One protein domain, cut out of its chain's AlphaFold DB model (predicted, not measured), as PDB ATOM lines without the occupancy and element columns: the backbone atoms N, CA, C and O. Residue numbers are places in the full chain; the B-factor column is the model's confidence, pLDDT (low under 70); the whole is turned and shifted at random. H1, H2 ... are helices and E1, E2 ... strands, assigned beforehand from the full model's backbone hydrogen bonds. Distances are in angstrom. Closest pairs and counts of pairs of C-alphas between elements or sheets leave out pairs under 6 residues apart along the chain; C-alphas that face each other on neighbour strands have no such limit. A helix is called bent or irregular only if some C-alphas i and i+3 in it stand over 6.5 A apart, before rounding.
ATOM      1  N   VAL A  43     -41.754 -30.547 -56.866       88.38
ATOM      2  CA  VAL A  43     -42.108 -31.930 -56.532       88.38
ATOM      3  C   VAL A  43     -40.932 -32.612 -55.841       88.38
ATOM      4  O   VAL A  43     -39.850 -32.706 -56.431       88.38
ATOM      5  N   LEU A  44     -41.140 -33.120 -54.626       90.44
ATOM      6  CA  LEU A  44     -40.120 -33.864 -53.892       90.44
ATOM      7  C   LEU A  44     -40.129 -35.325 -54.346       90.44
ATOM      8  O   LEU A  44     -41.155 -36.007 -54.305       90.44
ATOM      9  N   VAL A  45     -38.976 -35.817 -54.780       95.00
ATOM     10  CA  VAL A  45     -38.803 -37.151 -55.355       95.00
ATOM     11  C   VAL A  45     -37.676 -37.908 -54.669       95.00
ATOM     12  O   VAL A  45     -36.809 -37.317 -54.021       95.00
ATOM     13  N   TYR A  46     -37.680 -39.226 -54.844       96.19
ATOM     14  CA  TYR A  46     -36.548 -40.079 -54.512       96.19
ATOM     15  C   TYR A  46     -36.124 -40.927 -55.709       96.19
ATOM     16  O   TYR A  46     -36.946 -41.267 -56.566       96.19
ATOM     17  N   GLN A  47     -34.855 -41.324 -55.710       95.44
ATOM     18  CA  GLN A  47     -34.331 -42.403 -56.538       95.44
ATOM     19  C   GLN A  47     -33.535 -43.364 -55.651       95.44
ATOM     20  O   GLN A  47     -32.556 -42.977 -55.017       95.44
ATOM     21  N   LEU A  48     -33.967 -44.621 -55.604       94.75
ATOM     22  CA  LEU A  48     -33.327 -45.704 -54.872       94.75
ATOM     23  C   LEU A  48     -32.659 -46.670 -55.851       94.75
ATOM     24  O   LEU A  48     -33.333 -47.376 -56.594       94.75
ATOM     25  N   CYS A  49     -31.340 -46.736 -55.790       92.06
ATOM     26  CA  CYS A  49     -30.494 -47.716 -56.454       92.06
ATOM     27  C   CYS A  49     -29.931 -48.711 -55.417       92.06
ATOM     28  O   CYS A  49     -30.175 -48.579 -54.216       92.06
ATOM     29  N   ALA A  50     -29.153 -49.700 -55.865       88.69
ATOM     30  CA  ALA A  50     -28.576 -50.723 -54.985       88.69
ATOM     31  C   ALA A  50     -27.607 -50.159 -53.924       88.69
ATOM     32  O   ALA A  50     -27.573 -50.643 -52.797       88.69
ATOM     33  N   ASP A  51     -26.832 -49.136 -54.280       91.19
ATOM     34  CA  ASP A  51     -25.757 -48.551 -53.471       91.19
ATOM     35  C   ASP A  51     -25.995 -47.080 -53.107       91.19
ATOM     36  O   ASP A  51     -25.206 -46.491 -52.362       91.19
ATOM     37  N   ARG A  52     -27.091 -46.489 -53.597       94.25
ATOM     38  CA  ARG A  52     -27.408 -45.073 -53.421       94.25
ATOM     39  C   ARG A  52     -28.904 -44.821 -53.273       94.25
ATOM     40  O   ARG A  52     -29.700 -45.310 -54.068       94.25
ATOM     41  N   LEU A  53     -29.271 -43.964 -52.329       96.31
ATOM     42  CA  LEU A  53     -30.585 -43.331 -52.240       96.31
ATOM     43  C   LEU A  53     -30.408 -41.817 -52.353       96.31
ATOM     44  O   LEU A  53     -29.711 -41.231 -51.534       96.31
ATOM     45  N   THR A  54     -31.065 -41.181 -53.319       96.25
ATOM     46  CA  THR A  54     -31.146 -39.717 -53.404       96.25
ATOM     47  C   THR A  54     -32.557 -39.238 -53.113       96.25
ATOM     48  O   THR A  54     -33.543 -39.885 -53.472       96.25
ATOM     49  N   VAL A  55     -32.646 -38.080 -52.467       95.50
ATOM     50  CA  VAL A  55     -33.872 -37.323 -52.241       95.50
ATOM     51  C   VAL A  55     -33.616 -35.880 -52.637       95.50
ATOM     52  O   VAL A  55     -32.590 -35.287 -52.295       95.50
ATOM     53  N   GLY A  56     -34.540 -35.311 -53.395       93.44
ATOM     54  CA  GLY A  56     -34.371 -33.993 -53.983       93.44
ATOM     55  C   GLY A  56     -35.635 -33.514 -54.659       93.44
ATOM     56  O   GLY A  56     -36.665 -34.189 -54.657       93.44
ATOM     57  N   PHE A  57     -35.545 -32.342 -55.262       90.12
ATOM     58  CA  PHE A  57     -36.613 -31.832 -56.106       90.12
ATOM     59  C   PHE A  57     -36.407 -32.298 -57.543       90.12
ATOM     60  O   PHE A  57     -35.278 -32.316 -58.032       90.12
ATOM     61  N   ARG A  58     -37.504 -32.652 -58.218       83.56
ATOM     62  CA  ARG A  58     -37.497 -33.268 -59.556       83.56
ATOM     63  C   ARG A  58     -36.611 -32.545 -60.579       83.56
ATOM     64  O   ARG A  58     -35.935 -33.218 -61.348       83.56
ATOM     65  N   ASP A  59     -36.597 -31.214 -60.546       75.88
ATOM     66  CA  ASP A  59     -35.973 -30.374 -61.574       75.88
ATOM     67  C   ASP A  59     -34.898 -29.413 -61.028       75.88
ATOM     68  O   ASP A  59     -34.495 -28.494 -61.739       75.88
ATOM     69  N   SER A  60     -34.443 -29.566 -59.774       71.56
ATOM     70  CA  SER A  60     -33.489 -28.605 -59.190       71.56
ATOM     71  C   SER A  60     -32.234 -29.238 -58.607       71.56
ATOM     72  O   SER A  60     -31.151 -29.089 -59.166       71.56
ATOM     73  N   GLU A  61     -32.342 -29.904 -57.465       82.81
ATOM     74  CA  GLU A  61     -31.176 -30.298 -56.686       82.81
ATOM     75  C   GLU A  61     -31.477 -31.481 -55.771       82.81
ATOM     76  O   GLU A  61     -32.600 -31.670 -55.292       82.81
ATOM     77  N   VAL A  62     -30.428 -32.257 -55.508       86.31
ATOM     78  CA  VAL A  62     -30.408 -33.260 -54.447       86.31
ATOM     79  C   VAL A  62     -30.237 -32.528 -53.119       86.31
ATOM     80  O   VAL A  62     -29.328 -31.711 -52.965       86.31
ATOM     81  N   ILE A  63     -31.112 -32.823 -52.162       92.44
ATOM     82  CA  ILE A  63     -31.056 -32.261 -50.807       92.44
ATOM     83  C   ILE A  63     -30.508 -33.271 -49.801       92.44
ATOM     84  O   ILE A  63     -29.947 -32.876 -48.785       92.44
ATOM     85  N   GLU A  64     -30.632 -34.564 -50.089       95.38
ATOM     86  CA  GLU A  64     -30.094 -35.638 -49.267       95.38
ATOM     87  C   GLU A  64     -29.656 -36.804 -50.156       95.38
ATOM     88  O   GLU A  64     -30.365 -37.201 -51.080       95.38
ATOM     89  N   GLU A  65     -28.490 -37.366 -49.868       97.44
ATOM     90  CA  GLU A  65     -27.990 -38.576 -50.507       97.44
ATOM     91  C   GLU A  65     -27.431 -39.521 -49.445       97.44
ATOM     92  O   GLU A  65     -26.643 -39.124 -48.588       97.44
ATOM     93  N   MET A  66     -27.833 -40.786 -49.510       97.25
ATOM     94  CA  MET A  66     -27.252 -41.869 -48.732       97.25
ATOM     95  C   MET A  66     -26.503 -42.808 -49.670       97.25
ATOM     96  O   MET A  66     -27.048 -43.210 -50.696       97.25
ATOM     97  N   THR A  67     -25.283 -43.195 -49.311       95.75
ATOM     98  CA  THR A  67     -24.488 -44.168 -50.072       95.75
ATOM     99  C   THR A  67     -23.984 -45.300 -49.192       95.75
ATOM    100  O   THR A  67     -23.723 -45.126 -47.997       95.75
ATOM    101  N   CYS A  68     -23.865 -46.481 -49.795       92.31
ATOM    102  CA  CYS A  68     -23.344 -47.671 -49.147       92.31
ATOM    103  C   CYS A  68     -21.834 -47.762 -49.270       92.31
ATOM    104  O   CYS A  68     -21.287 -47.814 -50.368       92.31
ATOM    105  N   GLY A  69     -21.161 -47.828 -48.126       86.56
ATOM    106  CA  GLY A  69     -19.736 -48.101 -48.068       86.56
ATOM    107  C   GLY A  69     -19.416 -49.603 -48.088       86.56
ATOM    108  O   GLY A  69     -20.283 -50.441 -47.823       86.56
ATOM    109  N   PRO A  70     -18.143 -49.972 -48.330       78.62
ATOM    110  CA  PRO A  70     -17.710 -51.365 -48.507       78.62
ATOM    111  C   PRO A  70     -17.978 -52.295 -47.313       78.62
ATOM    112  O   PRO A  70     -18.119 -53.502 -47.487       78.62
ATOM    113  N   ALA A  71     -18.055 -51.747 -46.098       81.06
ATOM    114  CA  ALA A  71     -18.321 -52.492 -44.864       81.06
ATOM    115  C   ALA A  71     -19.802 -52.445 -44.436       81.06
ATOM    116  O   ALA A  71     -20.132 -52.728 -43.287       81.06
ATOM    117  N   GLY A  72     -20.703 -52.022 -45.329       84.06
ATOM    118  CA  GLY A  72     -22.099 -51.738 -44.991       84.06
ATOM    119  C   GLY A  72     -22.293 -50.474 -44.146       84.06
ATOM    120  O   GLY A  72     -23.356 -50.291 -43.535       84.06
ATOM    121  N   SER A  73     -21.272 -49.609 -44.092       90.38
ATOM    122  CA  SER A  73     -21.397 -48.251 -43.562       90.38
ATOM    123  C   SER A  73     -22.368 -47.453 -44.426       90.38
ATOM    124  O   SER A  73     -22.486 -47.685 -45.629       90.38
ATOM    125  N   VAL A  74     -23.072 -46.510 -43.808       95.19
ATOM    126  CA  VAL A  74     -23.971 -45.602 -44.527       95.19
ATOM    127  C   VAL A  74     -23.386 -44.208 -44.441       95.19
ATOM    128  O   VAL A  74     -23.311 -43.645 -43.351       95.19
ATOM    129  N   HIS A  75     -22.998 -43.648 -45.580       96.38
ATOM    130  CA  HIS A  75     -22.564 -42.261 -45.673       96.38
ATOM    131  C   HIS A  75     -23.776 -41.401 -46.020       96.38
ATOM    132  O   HIS A  75     -24.523 -41.731 -46.936       96.38
ATOM    133  N   LEU A  76     -23.973 -40.313 -45.287       97.69
ATOM    134  CA  LEU A  76     -25.051 -39.356 -45.506       97.69
ATOM    135  C   LEU A  76     -24.453 -38.024 -45.945       97.69
ATOM    136  O   LEU A  76     -23.614 -37.459 -45.243       97.69
ATOM    137  N   TRP A  77     -24.918 -37.514 -47.074       97.12
ATOM    138  CA  TRP A  77     -24.682 -36.162 -47.553       97.12
ATOM    139  C   TRP A  77     -26.002 -35.392 -47.528       97.12
ATOM    140  O   TRP A  77     -27.049 -35.942 -47.861       97.12
ATOM    141  N   MET A  78     -25.969 -34.124 -47.128       95.31
ATOM    142  CA  MET A  78     -27.150 -33.269 -47.040       95.31
ATOM    143  C   MET A  78     -26.835 -31.840 -47.477       95.31
ATOM    144  O   MET A  78     -25.786 -31.297 -47.129       95.31
ATOM    145  N   SER A  79     -27.788 -31.198 -48.145       91.31
ATOM    146  CA  SER A  79     -27.846 -29.753 -48.338       91.31
ATOM    147  C   SER A  79     -28.891 -29.177 -47.384       91.31
ATOM    148  O   SER A  79     -30.070 -29.513 -47.477       91.31
ATOM    149  N   THR A  80     -28.467 -28.361 -46.423       88.19
ATOM    150  CA  THR A  80     -29.323 -27.926 -45.311       88.19
ATOM    151  C   THR A  80     -28.917 -26.549 -44.810       88.19
ATOM    152  O   THR A  80     -27.765 -26.152 -44.967       88.19
ATOM    153  N   ASP A  81     -29.838 -25.820 -44.193       87.06
ATOM    154  CA  ASP A  81     -29.492 -24.590 -43.487       87.06
ATOM    155  C   ASP A  81     -28.793 -24.931 -42.169       87.06
ATOM    156  O   ASP A  81     -29.201 -25.843 -41.445       87.06
ATOM    157  N   HIS A  82     -27.727 -24.199 -41.845       87.38
ATOM    158  CA  HIS A  82     -26.989 -24.412 -40.605       87.38
ATOM    159  C   HIS A  82     -26.659 -23.085 -39.936       87.38
ATOM    160  O   HIS A  82     -26.078 -22.191 -40.547       87.38
ATOM    161  N   GLU A  83     -26.965 -22.978 -38.643       86.00
ATOM    162  CA  GLU A  83     -26.795 -21.738 -37.873       86.00
ATOM    163  C   GLU A  83     -25.356 -21.193 -37.901       86.00
ATOM    164  O   GLU A  83     -25.146 -19.991 -38.047       86.00
ATOM    165  N   ILE A  84     -24.355 -22.081 -37.881       85.38
ATOM    166  CA  ILE A  84     -22.931 -21.734 -37.973       85.38
ATOM    167  C   ILE A  84     -22.555 -21.031 -39.291       85.38
ATOM    168  O   ILE A  84     -21.556 -20.313 -39.350       85.38
ATOM    169  N   CYS A  85     -23.360 -21.200 -40.345       84.88
ATOM    170  CA  CYS A  85     -23.147 -20.560 -41.638       84.88
ATOM    171  C   CYS A  85     -23.761 -19.149 -41.728       84.88
ATOM    172  O   CYS A  85     -23.478 -18.438 -42.689       84.88
ATOM    173  N   GLY A  86     -24.551 -18.707 -40.740       70.62
ATOM    174  CA  GLY A  86     -25.318 -17.451 -40.765       70.62
ATOM    175  C   GLY A  86     -24.535 -16.147 -40.530       70.62
ATOM    176  O   GLY A  86     -25.156 -15.120 -40.263       70.62
ATOM    177  N   LEU A  87     -23.197 -16.150 -40.600       65.31
ATOM    178  CA  LEU A  87     -22.358 -14.982 -40.274       65.31
ATOM    179  C   LEU A  87     -21.699 -14.338 -41.519       65.31
ATOM    180  O   LEU A  87     -20.929 -15.027 -42.207       65.31
ATOM    181  N   PRO A  88     -21.929 -13.031 -41.788       68.12
ATOM    182  CA  PRO A  88     -21.275 -12.284 -42.867       68.12
ATOM    183  C   PRO A  88     -19.901 -11.691 -42.474       68.12
ATOM    184  O   PRO A  88     -19.660 -11.446 -41.289       68.12
ATOM    185  N   PRO A  89     -19.025 -11.383 -43.460       62.91
ATOM    186  CA  PRO A  89     -19.208 -11.582 -44.905       62.91
ATOM    187  C   PRO A  89     -18.912 -13.025 -45.356       62.91
ATOM    188  O   PRO A  89     -18.249 -13.791 -44.650       62.91
ATOM    189  N   ALA A  90     -19.435 -13.400 -46.534       59.88
ATOM    190  CA  ALA A  90     -19.139 -14.695 -47.142       59.88
ATOM    191  C   ALA A  90     -17.626 -14.811 -47.382       59.88
ATOM    192  O   ALA A  90     -17.039 -13.909 -47.977       59.88
ATOM    193  N   PRO A  91     -16.991 -15.879 -46.889       66.31
ATOM    194  CA  PRO A  91     -15.555 -16.047 -47.012       66.31
ATOM    195  C   PRO A  91     -15.182 -16.344 -48.471       66.31
ATOM    196  O   PRO A  91     -15.909 -17.061 -49.159       66.31
ATOM    197  N   ASP A  92     -14.023 -15.851 -48.919       70.69
ATOM    198  CA  ASP A  92     -13.476 -16.131 -50.262       70.69
ATOM    199  C   ASP A  92     -13.236 -17.636 -50.499       70.69
ATOM    200  O   ASP A  92     -13.160 -18.103 -51.634       70.69
ATOM    201  N   SER A  93     -13.141 -18.410 -49.414       77.69
ATOM    202  CA  SER A  93     -13.021 -19.867 -49.409       77.69
ATOM    203  C   SER A  93     -14.083 -20.505 -48.505       77.69
ATOM    204  O   SER A  93     -14.355 -19.958 -47.433       77.69
ATOM    205  N   PRO A  94     -14.622 -21.692 -48.844       85.81
ATOM    206  CA  PRO A  94     -15.561 -22.405 -47.979       85.81
ATOM    207  C   PRO A  94     -15.007 -22.609 -46.563       85.81
ATOM    208  O   PRO A  94     -13.846 -22.988 -46.392       85.81
ATOM    209  N   ARG A  95     -15.841 -22.391 -45.539       87.69
ATOM    210  CA  ARG A  95     -15.493 -22.711 -44.145       87.69
ATOM    211  C   ARG A  95     -15.949 -24.125 -43.830       87.69
ATOM    212  O   ARG A  95     -17.113 -24.452 -44.051       87.69
ATOM    213  N   ILE A  96     -15.035 -24.939 -43.318       92.06
ATOM    214  CA  ILE A  96     -15.286 -26.337 -42.969       92.06
ATOM    215  C   ILE A  96     -15.240 -26.466 -41.450       92.06
ATOM    216  O   ILE A  96     -14.298 -25.999 -40.812       92.06
ATOM    217  N   TYR A  97     -16.251 -27.116 -40.890       92.81
ATOM    218  CA  TYR A  97     -16.398 -27.370 -39.466       92.81
ATOM    219  C   TYR A  97     -16.591 -28.863 -39.242       92.81
ATOM    220  O   TYR A  97     -17.451 -29.478 -39.870       92.81
ATOM    221  N   ASP A  98     -15.817 -29.436 -38.329       96.00
ATOM    222  CA  ASP A  98     -16.054 -30.782 -37.818       96.00
ATOM    223  C   ASP A  98     -16.825 -30.649 -36.496       96.00
ATOM    224  O   ASP A  98     -16.320 -30.100 -35.517       96.00
ATOM    225  N   LEU A  99     -18.078 -31.096 -36.497       95.56
ATOM    226  CA  LEU A  99     -19.045 -30.923 -35.416       95.56
ATOM    227  C   LEU A  99     -19.477 -32.279 -34.855       95.56
ATOM    228  O   LEU A  99     -19.443 -33.301 -35.545       95.56
ATOM    229  N   LEU A 100     -19.926 -32.277 -33.600       96.56
ATOM    230  CA  LEU A 100     -20.512 -33.438 -32.939       96.56
ATOM    231  C   LEU A 100     -21.937 -33.097 -32.504       96.56
ATOM    232  O   LEU A 100     -22.154 -32.481 -31.464       96.56
ATOM    233  N   GLU A 101     -22.911 -33.488 -33.320       94.50
ATOM    234  CA  GLU A 101     -24.303 -33.047 -33.185       94.50
ATOM    235  C   GLU A 101     -25.285 -34.169 -33.526       94.50
ATOM    236  O   GLU A 101     -24.969 -35.031 -34.347       94.50
ATOM    237  N   PRO A 102     -26.494 -34.182 -32.944       94.94
ATOM    238  CA  PRO A 102     -27.507 -35.170 -33.293       94.94
ATOM    239  C   PRO A 102     -28.048 -34.968 -34.719       94.94
ATOM    240  O   PRO A 102     -28.207 -33.837 -35.188       94.94
ATOM    241  N   LEU A 103     -28.409 -36.068 -35.391       94.44
ATOM    242  CA  LEU A 103     -29.308 -36.021 -36.546       94.44
ATOM    243  C   LEU A 103     -30.748 -35.873 -36.063       94.44
ATOM    244  O   LEU A 103     -31.115 -36.417 -35.020       94.44
ATOM    245  N   ARG A 104     -31.566 -35.151 -36.832       91.31
ATOM    246  CA  ARG A 104     -32.980 -34.911 -36.527       91.31
ATOM    247  C   ARG A 104     -33.874 -35.485 -37.628       91.31
ATOM    248  O   ARG A 104     -33.621 -35.284 -38.812       91.31
ATOM    249  N   GLY A 105     -34.907 -36.215 -37.221       86.44
ATOM    250  CA  GLY A 105     -35.966 -36.735 -38.082       86.44
ATOM    251  C   GLY A 105     -37.112 -35.736 -38.277       86.44
ATOM    252  O   GLY A 105     -37.205 -34.738 -37.564       86.44
ATOM    253  N   ILE A 106     -38.020 -36.041 -39.211       81.44
ATOM    254  CA  ILE A 106     -39.159 -35.177 -39.584       81.44
ATOM    255  C   ILE A 106     -40.113 -34.937 -38.394       81.44
ATOM    256  O   ILE A 106     -40.700 -33.867 -38.280       81.44
ATOM    257  N   GLY A 107     -40.210 -35.885 -37.456       79.31
ATOM    258  CA  GLY A 107     -41.020 -35.764 -36.234       79.31
ATOM    259  C   GLY A 107     -40.304 -35.148 -35.024       79.31
ATOM    260  O   GLY A 107     -40.794 -35.275 -33.907       79.31
ATOM    261  N   GLY A 108     -39.119 -34.557 -35.199       81.69
ATOM    262  CA  GLY A 108     -38.321 -34.012 -34.092       81.69
ATOM    263  C   GLY A 108     -37.523 -35.056 -33.301       81.69
ATOM    264  O   GLY A 108     -36.741 -34.683 -32.423       81.69
ATOM    265  N   THR A 109     -37.654 -36.345 -33.633       89.50
ATOM    266  CA  THR A 109     -36.808 -37.424 -33.108       89.50
ATOM    267  C   THR A 109     -35.339 -37.103 -33.356       89.50
ATOM    268  O   THR A 109     -34.965 -36.746 -34.474       89.50
ATOM    269  N   ALA A 110     -34.499 -37.245 -32.335       93.56
ATOM    270  CA  ALA A 110     -33.070 -36.973 -32.421       93.56
ATOM    271  C   ALA A 110     -32.250 -38.231 -32.115       93.56
ATOM    272  O   ALA A 110     -32.618 -39.023 -31.246       93.56
ATOM    273  N   SER A 111     -31.133 -38.408 -32.818       95.88
ATOM    274  CA  SER A 111     -30.157 -39.457 -32.514       95.88
ATOM    275  C   SER A 111     -29.223 -39.055 -31.366       95.88
ATOM    276  O   SER A 111     -29.209 -37.906 -30.923       95.88
ATOM    277  N   ALA A 112     -28.356 -39.980 -30.943       95.75
ATOM    278  CA  ALA A 112     -27.119 -39.600 -30.261       95.75
ATOM    279  C   ALA A 112     -26.250 -38.703 -31.178       95.75
ATOM    280  O   ALA A 112     -26.412 -38.765 -32.405       95.75
ATOM    281  N   PRO A 113     -25.341 -37.879 -30.624       96.50
ATOM    282  CA  PRO A 113     -24.458 -37.044 -31.430       96.50
ATOM    283  C   PRO A 113     -23.611 -37.857 -32.417       96.50
ATOM    284  O   PRO A 113     -23.050 -38.889 -32.052       96.50
ATOM    285  N   VAL A 114     -23.506 -37.374 -33.656       96.50
ATOM    286  CA  VAL A 114     -22.681 -37.961 -34.720       96.50
ATOM    287  C   VAL A 114     -21.623 -36.977 -35.192       96.50
ATOM    288  O   VAL A 114     -21.836 -35.764 -35.180       96.50
ATOM    289  N   ALA A 115     -20.481 -37.509 -35.628       97.06
ATOM    290  CA  ALA A 115     -19.458 -36.710 -36.283       97.06
ATOM    291  C   ALA A 115     -19.985 -36.226 -37.641       97.06
ATOM    292  O   ALA A 115     -20.284 -37.027 -38.531       97.06
ATOM    293  N   LYS A 116     -20.104 -34.910 -37.785       96.06
ATOM    294  CA  LYS A 116     -20.661 -34.237 -38.954       96.06
ATOM    295  C   LYS A 116     -19.653 -33.217 -39.465       96.06
ATOM    296  O   LYS A 116     -19.239 -32.333 -38.724       96.06
ATOM    297  N   ARG A 117     -19.293 -33.304 -40.743       96.50
ATOM    298  CA  ARG A 117     -18.501 -32.280 -41.425       96.50
ATOM    299  C   ARG A 117     -19.429 -31.324 -42.152       96.50
ATOM    300  O   ARG A 117     -20.109 -31.734 -43.087       96.50
ATOM    301  N   VAL A 118     -19.445 -30.064 -41.740       94.50
ATOM    302  CA  VAL A 118     -20.280 -29.008 -42.316       94.50
ATOM    303  C   VAL A 118     -19.408 -28.056 -43.116       94.50
ATOM    304  O   VAL A 118     -18.432 -27.517 -42.607       94.50
ATOM    305  N   THR A 119     -19.766 -27.841 -44.376       93.12
ATOM    306  CA  THR A 119     -19.117 -26.892 -45.277       93.12
ATOM    307  C   THR A 119     -20.086 -25.756 -45.572       93.12
ATOM    308  O   THR A 119     -21.120 -25.966 -46.204       93.12
ATOM    309  N   CYS A 120     -19.746 -24.556 -45.113       89.25
ATOM    310  CA  CYS A 120     -20.485 -23.332 -45.394       89.25
ATOM    311  C   CYS A 120     -19.913 -22.651 -46.642       89.25
ATOM    312  O   CYS A 120     -18.706 -22.391 -46.704       89.25
ATOM    313  N   GLY A 121     -20.776 -22.304 -47.597       78.88
ATOM    314  CA  GLY A 121     -20.421 -21.521 -48.781       78.88
ATOM    315  C   GLY A 121     -21.447 -20.421 -49.055       78.88
ATOM    316  O   GLY A 121     -22.639 -20.618 -48.847       78.88
ATOM    317  N   GLY A 122     -20.988 -19.262 -49.535       68.12
ATOM    318  CA  GLY A 122     -21.862 -18.130 -49.864       68.12
ATOM    319  C   GLY A 122     -22.525 -17.461 -48.649       68.12
ATOM    320  O   GLY A 122     -22.147 -17.690 -47.503       68.12
ATOM    321  N   THR A 123     -23.494 -16.577 -48.911       60.88
ATOM    322  CA  THR A 123     -24.213 -15.782 -47.893       60.88
ATOM    323  C   THR A 123     -25.587 -16.345 -47.521       60.88
ATOM    324  O   THR A 123     -26.293 -15.733 -46.727       60.88
ATOM    325  N   SER A 124     -26.014 -17.463 -48.111       68.31
ATOM    326  CA  SER A 124     -27.395 -17.954 -47.994       68.31
ATOM    327  C   SER A 124     -27.709 -18.655 -46.669       68.31
ATOM    328  O   SER A 124     -28.862 -18.994 -46.440       68.31
ATOM    329  N   GLY A 125     -26.710 -18.912 -45.813       73.88
ATOM    330  CA  GLY A 125     -26.866 -19.759 -44.621       73.88
ATOM    331  C   GLY A 125     -26.958 -21.258 -44.935       73.88
ATOM    332  O   GLY A 125     -26.965 -22.083 -44.020       73.88
ATOM    333  N   ARG A 126     -26.957 -21.611 -46.226       84.12
ATOM    334  CA  ARG A 126     -27.007 -22.986 -46.702       84.12
ATOM    335  C   ARG A 126     -25.635 -23.645 -46.610       84.12
ATOM    336  O   ARG A 126     -24.606 -23.056 -46.942       84.12
ATOM    337  N   ALA A 127     -25.642 -24.889 -46.166       90.31
ATOM    338  CA  ALA A 127     -24.471 -25.695 -45.911       90.31
ATOM    339  C   ALA A 127     -24.583 -27.047 -46.608       90.31
ATOM    340  O   ALA A 127     -25.670 -27.585 -46.827       90.31
ATOM    341  N   THR A 128     -23.427 -27.634 -46.874       93.31
ATOM    342  CA  THR A 128     -23.315 -29.058 -47.157       93.31
ATOM    343  C   THR A 128     -22.847 -29.768 -45.897       93.31
ATOM    344  O   THR A 128     -21.796 -29.426 -45.359       93.31
ATOM    345  N   ALA A 129     -23.591 -30.763 -45.430       94.75
ATOM    346  CA  ALA A 129     -23.228 -31.590 -44.289       94.75
ATOM    347  C   ALA A 129     -22.951 -33.031 -44.730       94.75
ATOM    348  O   ALA A 129     -23.700 -33.595 -45.521       94.75
ATOM    349  N   VAL A 130     -21.890 -33.633 -44.192       96.81
ATOM    350  CA  VAL A 130     -21.520 -35.031 -44.442       96.81
ATOM    351  C   VAL A 130     -21.354 -35.772 -43.122       96.81
ATOM    352  O   VAL A 130     -20.620 -35.324 -42.241       96.81
ATOM    353  N   VAL A 131     -21.992 -36.935 -42.998       97.12
ATOM    354  CA  VAL A 131     -21.840 -37.877 -41.882       97.12
ATOM    355  C   VAL A 131     -21.351 -39.202 -42.453       97.12
ATOM    356  O   VAL A 131     -22.052 -39.850 -43.224       97.12
ATOM    357  N   SER A 132     -20.125 -39.597 -42.102       92.50
ATOM    358  CA  SER A 132     -19.460 -40.747 -42.740       92.50
ATOM    359  C   SER A 132     -19.963 -42.111 -42.253       92.50
ATOM    360  O   SER A 132     -19.836 -43.089 -42.973       92.50
ATOM    361  N   ASP A 133     -20.538 -42.186 -41.055       92.50
ATOM    362  CA  ASP A 133     -21.228 -43.386 -40.581       92.50
ATOM    363  C   ASP A 133     -22.530 -42.984 -39.885       92.50
ATOM    364  O   ASP A 133     -22.591 -42.703 -38.689       92.50
ATOM    365  N   ALA A 134     -23.580 -42.867 -40.689       95.31
ATOM    366  CA  ALA A 134     -24.887 -42.381 -40.284       95.31
ATOM    367  C   ALA A 134     -25.868 -43.514 -39.956       95.31
ATOM    368  O   ALA A 134     -26.984 -43.233 -39.522       95.31
ATOM    369  N   ARG A 135     -25.492 -44.787 -40.150       94.56
ATOM    370  CA  ARG A 135     -26.417 -45.936 -40.118       94.56
ATOM    371  C   ARG A 135     -27.276 -45.958 -38.853       94.56
ATOM    372  O   ARG A 135     -28.504 -45.974 -38.940       94.56
ATOM    373  N   ALA A 136     -26.639 -45.961 -37.685       93.88
ATOM    374  CA  ALA A 136     -27.343 -46.047 -36.407       93.88
ATOM    375  C   ALA A 136     -28.217 -44.808 -36.149       93.88
ATOM    376  O   ALA A 136     -29.361 -44.932 -35.716       93.88
ATOM    377  N   ALA A 137     -27.706 -43.619 -36.470       96.19
ATOM    378  CA  ALA A 137     -28.423 -42.364 -36.277       96.19
ATOM    379  C   ALA A 137     -29.639 -42.227 -37.209       96.19
ATOM    380  O   ALA A 137     -30.698 -41.762 -36.784       96.19
ATOM    381  N   LEU A 138     -29.532 -42.687 -38.456       95.56
ATOM    382  CA  LEU A 138     -30.650 -42.727 -39.395       95.56
ATOM    383  C   LEU A 138     -31.715 -43.735 -38.952       95.56
ATOM    384  O   LEU A 138     -32.896 -43.408 -38.964       95.56
ATOM    385  N   LEU A 139     -31.331 -44.927 -38.482       94.31
ATOM    386  CA  LEU A 139     -32.298 -45.893 -37.937       94.31
ATOM    387  C   LEU A 139     -33.026 -45.360 -36.695       94.31
ATOM    388  O   LEU A 139     -34.208 -45.645 -36.521       94.31
ATOM    389  N   ALA A 140     -32.344 -44.570 -35.865       94.69
ATOM    390  CA  ALA A 140     -32.939 -43.946 -34.686       94.69
ATOM    391  C   ALA A 140     -33.907 -42.797 -35.023       94.69
ATOM    392  O   ALA A 140     -34.778 -42.487 -34.216       94.69
ATOM    393  N   THR A 141     -33.759 -42.149 -36.183       95.12
ATOM    394  CA  THR A 141     -34.516 -40.932 -36.539       95.12
ATOM    395  C   THR A 141     -35.565 -41.145 -37.627       95.12
ATOM    396  O   THR A 141     -36.535 -40.395 -37.678       95.12
ATOM    397  N   ARG A 142     -35.403 -42.156 -38.489       94.12
ATOM    398  CA  ARG A 142     -36.358 -42.538 -39.540       94.12
ATOM    399  C   ARG A 142     -37.307 -43.600 -38.997       94.12
ATOM    400  O   ARG A 142     -37.240 -44.755 -39.416       94.12
ATOM    401  N   THR A 143     -38.152 -43.240 -38.038       92.12
ATOM    402  CA  THR A 143     -39.025 -44.188 -37.319       92.12
ATOM    403  C   THR A 143     -40.496 -44.089 -37.699       92.12
ATOM    404  O   THR A 143     -41.246 -45.000 -37.369       92.12
ATOM    405  N   GLY A 144     -40.923 -43.019 -38.370       90.38
ATOM    406  CA  GLY A 144     -42.309 -42.855 -38.801       90.38
ATOM    407  C   GLY A 144     -42.656 -43.664 -40.053       90.38
ATOM    408  O   GLY A 144     -41.844 -44.425 -40.592       90.38
ATOM    409  N   ASP A 145     -43.887 -43.492 -40.526       90.75
ATOM    410  CA  ASP A 145     -44.458 -44.275 -41.627       90.75
ATOM    411  C   ASP A 145     -44.569 -43.493 -42.939       90.75
ATOM    412  O   ASP A 145     -45.241 -43.931 -43.871       90.75
ATOM    413  N   THR A 146     -43.878 -42.359 -43.059       92.19
ATOM    414  CA  THR A 146     -43.807 -41.628 -44.331       92.19
ATOM    415  C   THR A 146     -43.071 -42.450 -45.396       92.19
ATOM    416  O   THR A 146     -42.170 -43.229 -45.077       92.19
ATOM    417  N   ILE A 147     -43.403 -42.254 -46.680       93.69
ATOM    418  CA  ILE A 147     -42.714 -42.937 -47.797       93.69
ATOM    419  C   ILE A 147     -41.202 -42.700 -47.712       93.69
ATOM    420  O   ILE A 147     -40.416 -43.632 -47.869       93.69
ATOM    421  N   TYR A 148     -40.804 -41.469 -47.389       93.25
ATOM    422  CA  TYR A 148     -39.413 -41.075 -47.205       93.25
ATOM    423  C   TYR A 148     -38.693 -41.905 -46.126       93.25
ATOM    424  O   TYR A 148     -37.595 -42.422 -46.348       93.25
ATOM    425  N   GLU A 149     -39.310 -42.082 -44.958       94.44
ATOM    426  CA  GLU A 149     -38.713 -42.878 -43.884       94.44
ATOM    427  C   GLU A 149     -38.700 -44.372 -44.221       94.44
ATOM    428  O   GLU A 149     -37.718 -45.059 -43.929       94.44
ATOM    429  N   GLN A 150     -39.743 -44.878 -44.884       94.81
ATOM    430  CA  GLN A 150     -39.803 -46.265 -45.342       94.81
ATOM    431  C   GLN A 150     -38.695 -46.577 -46.359       94.81
ATOM    432  O   GLN A 150     -37.977 -47.568 -46.190       94.81
ATOM    433  N   VAL A 151     -38.504 -45.725 -47.375       95.56
ATOM    434  CA  VAL A 151     -37.462 -45.926 -48.394       95.56
ATOM    435  C   VAL A 151     -36.059 -45.793 -47.803       95.56
ATOM    436  O   VAL A 151     -35.196 -46.619 -48.102       95.56
ATOM    437  N   SER A 152     -35.854 -44.847 -46.882       95.25
ATOM    438  CA  SER A 152     -34.592 -44.692 -46.148       95.25
ATOM    439  C   SER A 152     -34.252 -45.949 -45.345       95.25
ATOM    440  O   SER A 152     -33.148 -46.482 -45.442       95.25
ATOM    441  N   ARG A 153     -35.214 -46.492 -44.582       94.56
ATOM    442  CA  ARG A 153     -35.010 -47.741 -43.831       94.56
ATOM    443  C   ARG A 153     -34.748 -48.933 -44.749       94.56
ATOM    444  O   ARG A 153     -33.922 -49.777 -44.400       94.56
ATOM    445  N   ARG A 154     -35.438 -49.024 -45.893       94.25
ATOM    446  CA  ARG A 154     -35.207 -50.077 -46.896       94.25
ATOM    447  C   ARG A 154     -33.765 -50.029 -47.395       94.25
ATOM    448  O   ARG A 154     -33.086 -51.049 -47.309       94.25
ATOM    449  N   PHE A 155     -33.292 -48.850 -47.800       94.88
ATOM    450  CA  PHE A 155     -31.910 -48.644 -48.225       94.88
ATOM    451  C   PHE A 155     -30.915 -49.090 -47.147       94.88
ATOM    452  O   PHE A 155     -30.088 -49.960 -47.391       94.88
ATOM    453  N   ILE A 156     -31.050 -48.593 -45.912       93.69
ATOM    454  CA  ILE A 156     -30.122 -48.916 -44.814       93.69
ATOM    455  C   ILE A 156     -30.070 -50.428 -44.524       93.69
ATOM    456  O   ILE A 156     -29.006 -50.974 -44.215       93.69
ATOM    457  N   ARG A 157     -31.202 -51.134 -44.618       89.56
ATOM    458  CA  ARG A 157     -31.252 -52.596 -44.439       89.56
ATOM    459  C   ARG A 157     -30.610 -53.356 -45.595       89.56
ATOM    460  O   ARG A 157     -29.990 -54.378 -45.347       89.56
ATOM    461  N   GLN A 158     -30.750 -52.877 -46.828       87.94
ATOM    462  CA  GLN A 158     -30.103 -53.475 -48.003       87.94
ATOM    463  C   GLN A 158     -28.599 -53.209 -48.025       87.94
ATOM    464  O   GLN A 158     -27.832 -54.038 -48.496       87.94
ATOM    465  N   CYS A 159     -28.186 -52.089 -47.437       86.69
ATOM    466  CA  CYS A 159     -26.811 -51.632 -47.312       86.69
ATOM    467  C   CYS A 159     -25.939 -52.482 -46.371       86.69
ATOM    468  O   CYS A 159     -25.051 -51.962 -45.701       86.69
ATOM    469  N   MET A 160     -26.230 -53.766 -46.195       69.38
ATOM    470  CA  MET A 160     -25.403 -54.651 -45.386       69.38
ATOM    471  C   MET A 160     -24.178 -55.046 -46.212       69.38
ATOM    472  O   MET A 160     -24.310 -55.393 -47.384       69.38
TER     473      MET A 160
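Overview. This is residues 43 to 160 of the 164 residues of an uncharacterized protein of Rhodospirillales bacterium 39-66-50 (UniProt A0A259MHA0). One twisted sheet of seven strands has a short helical hairpin, H1 and H2, packed on it, with H2 along the E1, E2 and E3 part and H1 next to the sharply bent strands E5 and E6. The part of E5 after its bend at residue 100 and the part of E6 before its bend at residue 113 fold over toward H1, while the long loop of residues 82 to 94 reaches to the end of the domain far from H2. You will find 118 residues, with seven named strands, E1 to E7, followed by the two named helices. The sheet is antiparallel, in the order E1, E2, E3, E4, E7, E6, E5, and the class is mixed, helices and strands. The whole is compact, with a radius of gyration of the C-alphas of 14.5 A and spans of 43 by 33 by 30 A.

Along the chain. Find C-alpha 44 at (-40.120, -33.864, -53.892), where E1 begins; it holds residues 44 to 48. E2 follows at residues 52 to 57 and E3 at residues 62 to 68. E4, residues 74 to 81, is 21.8 A long. After the long loop, look for C-alpha 95 at (-15.493, -22.711, -44.145), where E5, residues 95 to 104, sets out; it is 22.6 A from first to last C-alpha and bends by 79 degrees at residue 100. E6, residues 110 to 120, is the longest strand by residues, also 22.6 A, and bends by 89 degrees at residue 113. E7 holds residues 126 to 131. H1 covers residues 135 to 141, 10.2 A. H2, residues 147 to 158, is 16.4 A long and ends at C-alpha 158, (-30.103, -53.475, -48.003).

Arrangement. Start at the sheet's edge strand E1. E1, E2, E3 and E4 form a meander, each strand the antiparallel neighbour of the one before; E5, E6 and E7 form another. Look at N 45 and O 56, 2.8 A apart, for E1 and E2; at N 55 and O 64, 2.8 A, for E2 and E3; and at N 77 and O 65, 2.8 A, for E3 and E4. E4 and E7 are antiparallel neighbours, with N 78 and O 129 2.8 A apart. E4, E5, E6 and E7 make a Greek key, a meander of three strands whose last strand is the antiparallel neighbour of the strand before it, E4. E7 and E6 have N 119 and O 128 at 2.8 A, and E6 and the other edge strand, E5, have N 97 and O 118 at 2.8 A. H2 is on one face of the sheet, giving two layers, at a height of 9.1 A. It lies over E2 and runs along the strands, at 5 degrees to E2 on the local plane; E3 is only just not under it, with 2 of the helix's C-alphas. The closest C-alphas of E2 and H2 are those of Leu 53 and Phe 155, 6.8 A apart. H1 is on the sheet too, and its closest C-alphas to E6 are those of Ala 137 and Ser 111, 5.1 A apart. H1 and H2, a helical hairpin, touch at a shallow tilt of 25 degrees, opposite ways; H2 does so with residues 153 to 156 alone, and the closest C-alphas are those of Arg 135 and Ile 156, 6.7 A apart. In both helices every O i to N i+4 pair is within hydrogen-bond range.

Size, cuts and confidence. The two C-alphas farthest apart are those of Pro 89 and Met 160, 43.5 A. The printed part has no cut. The link from E4 to E5, 13 residues, is long; the other links are tight. The mean pLDDT of the printed part is 89.0, and it is under 70 at residues 87 to 91, 122 to 124 and 160.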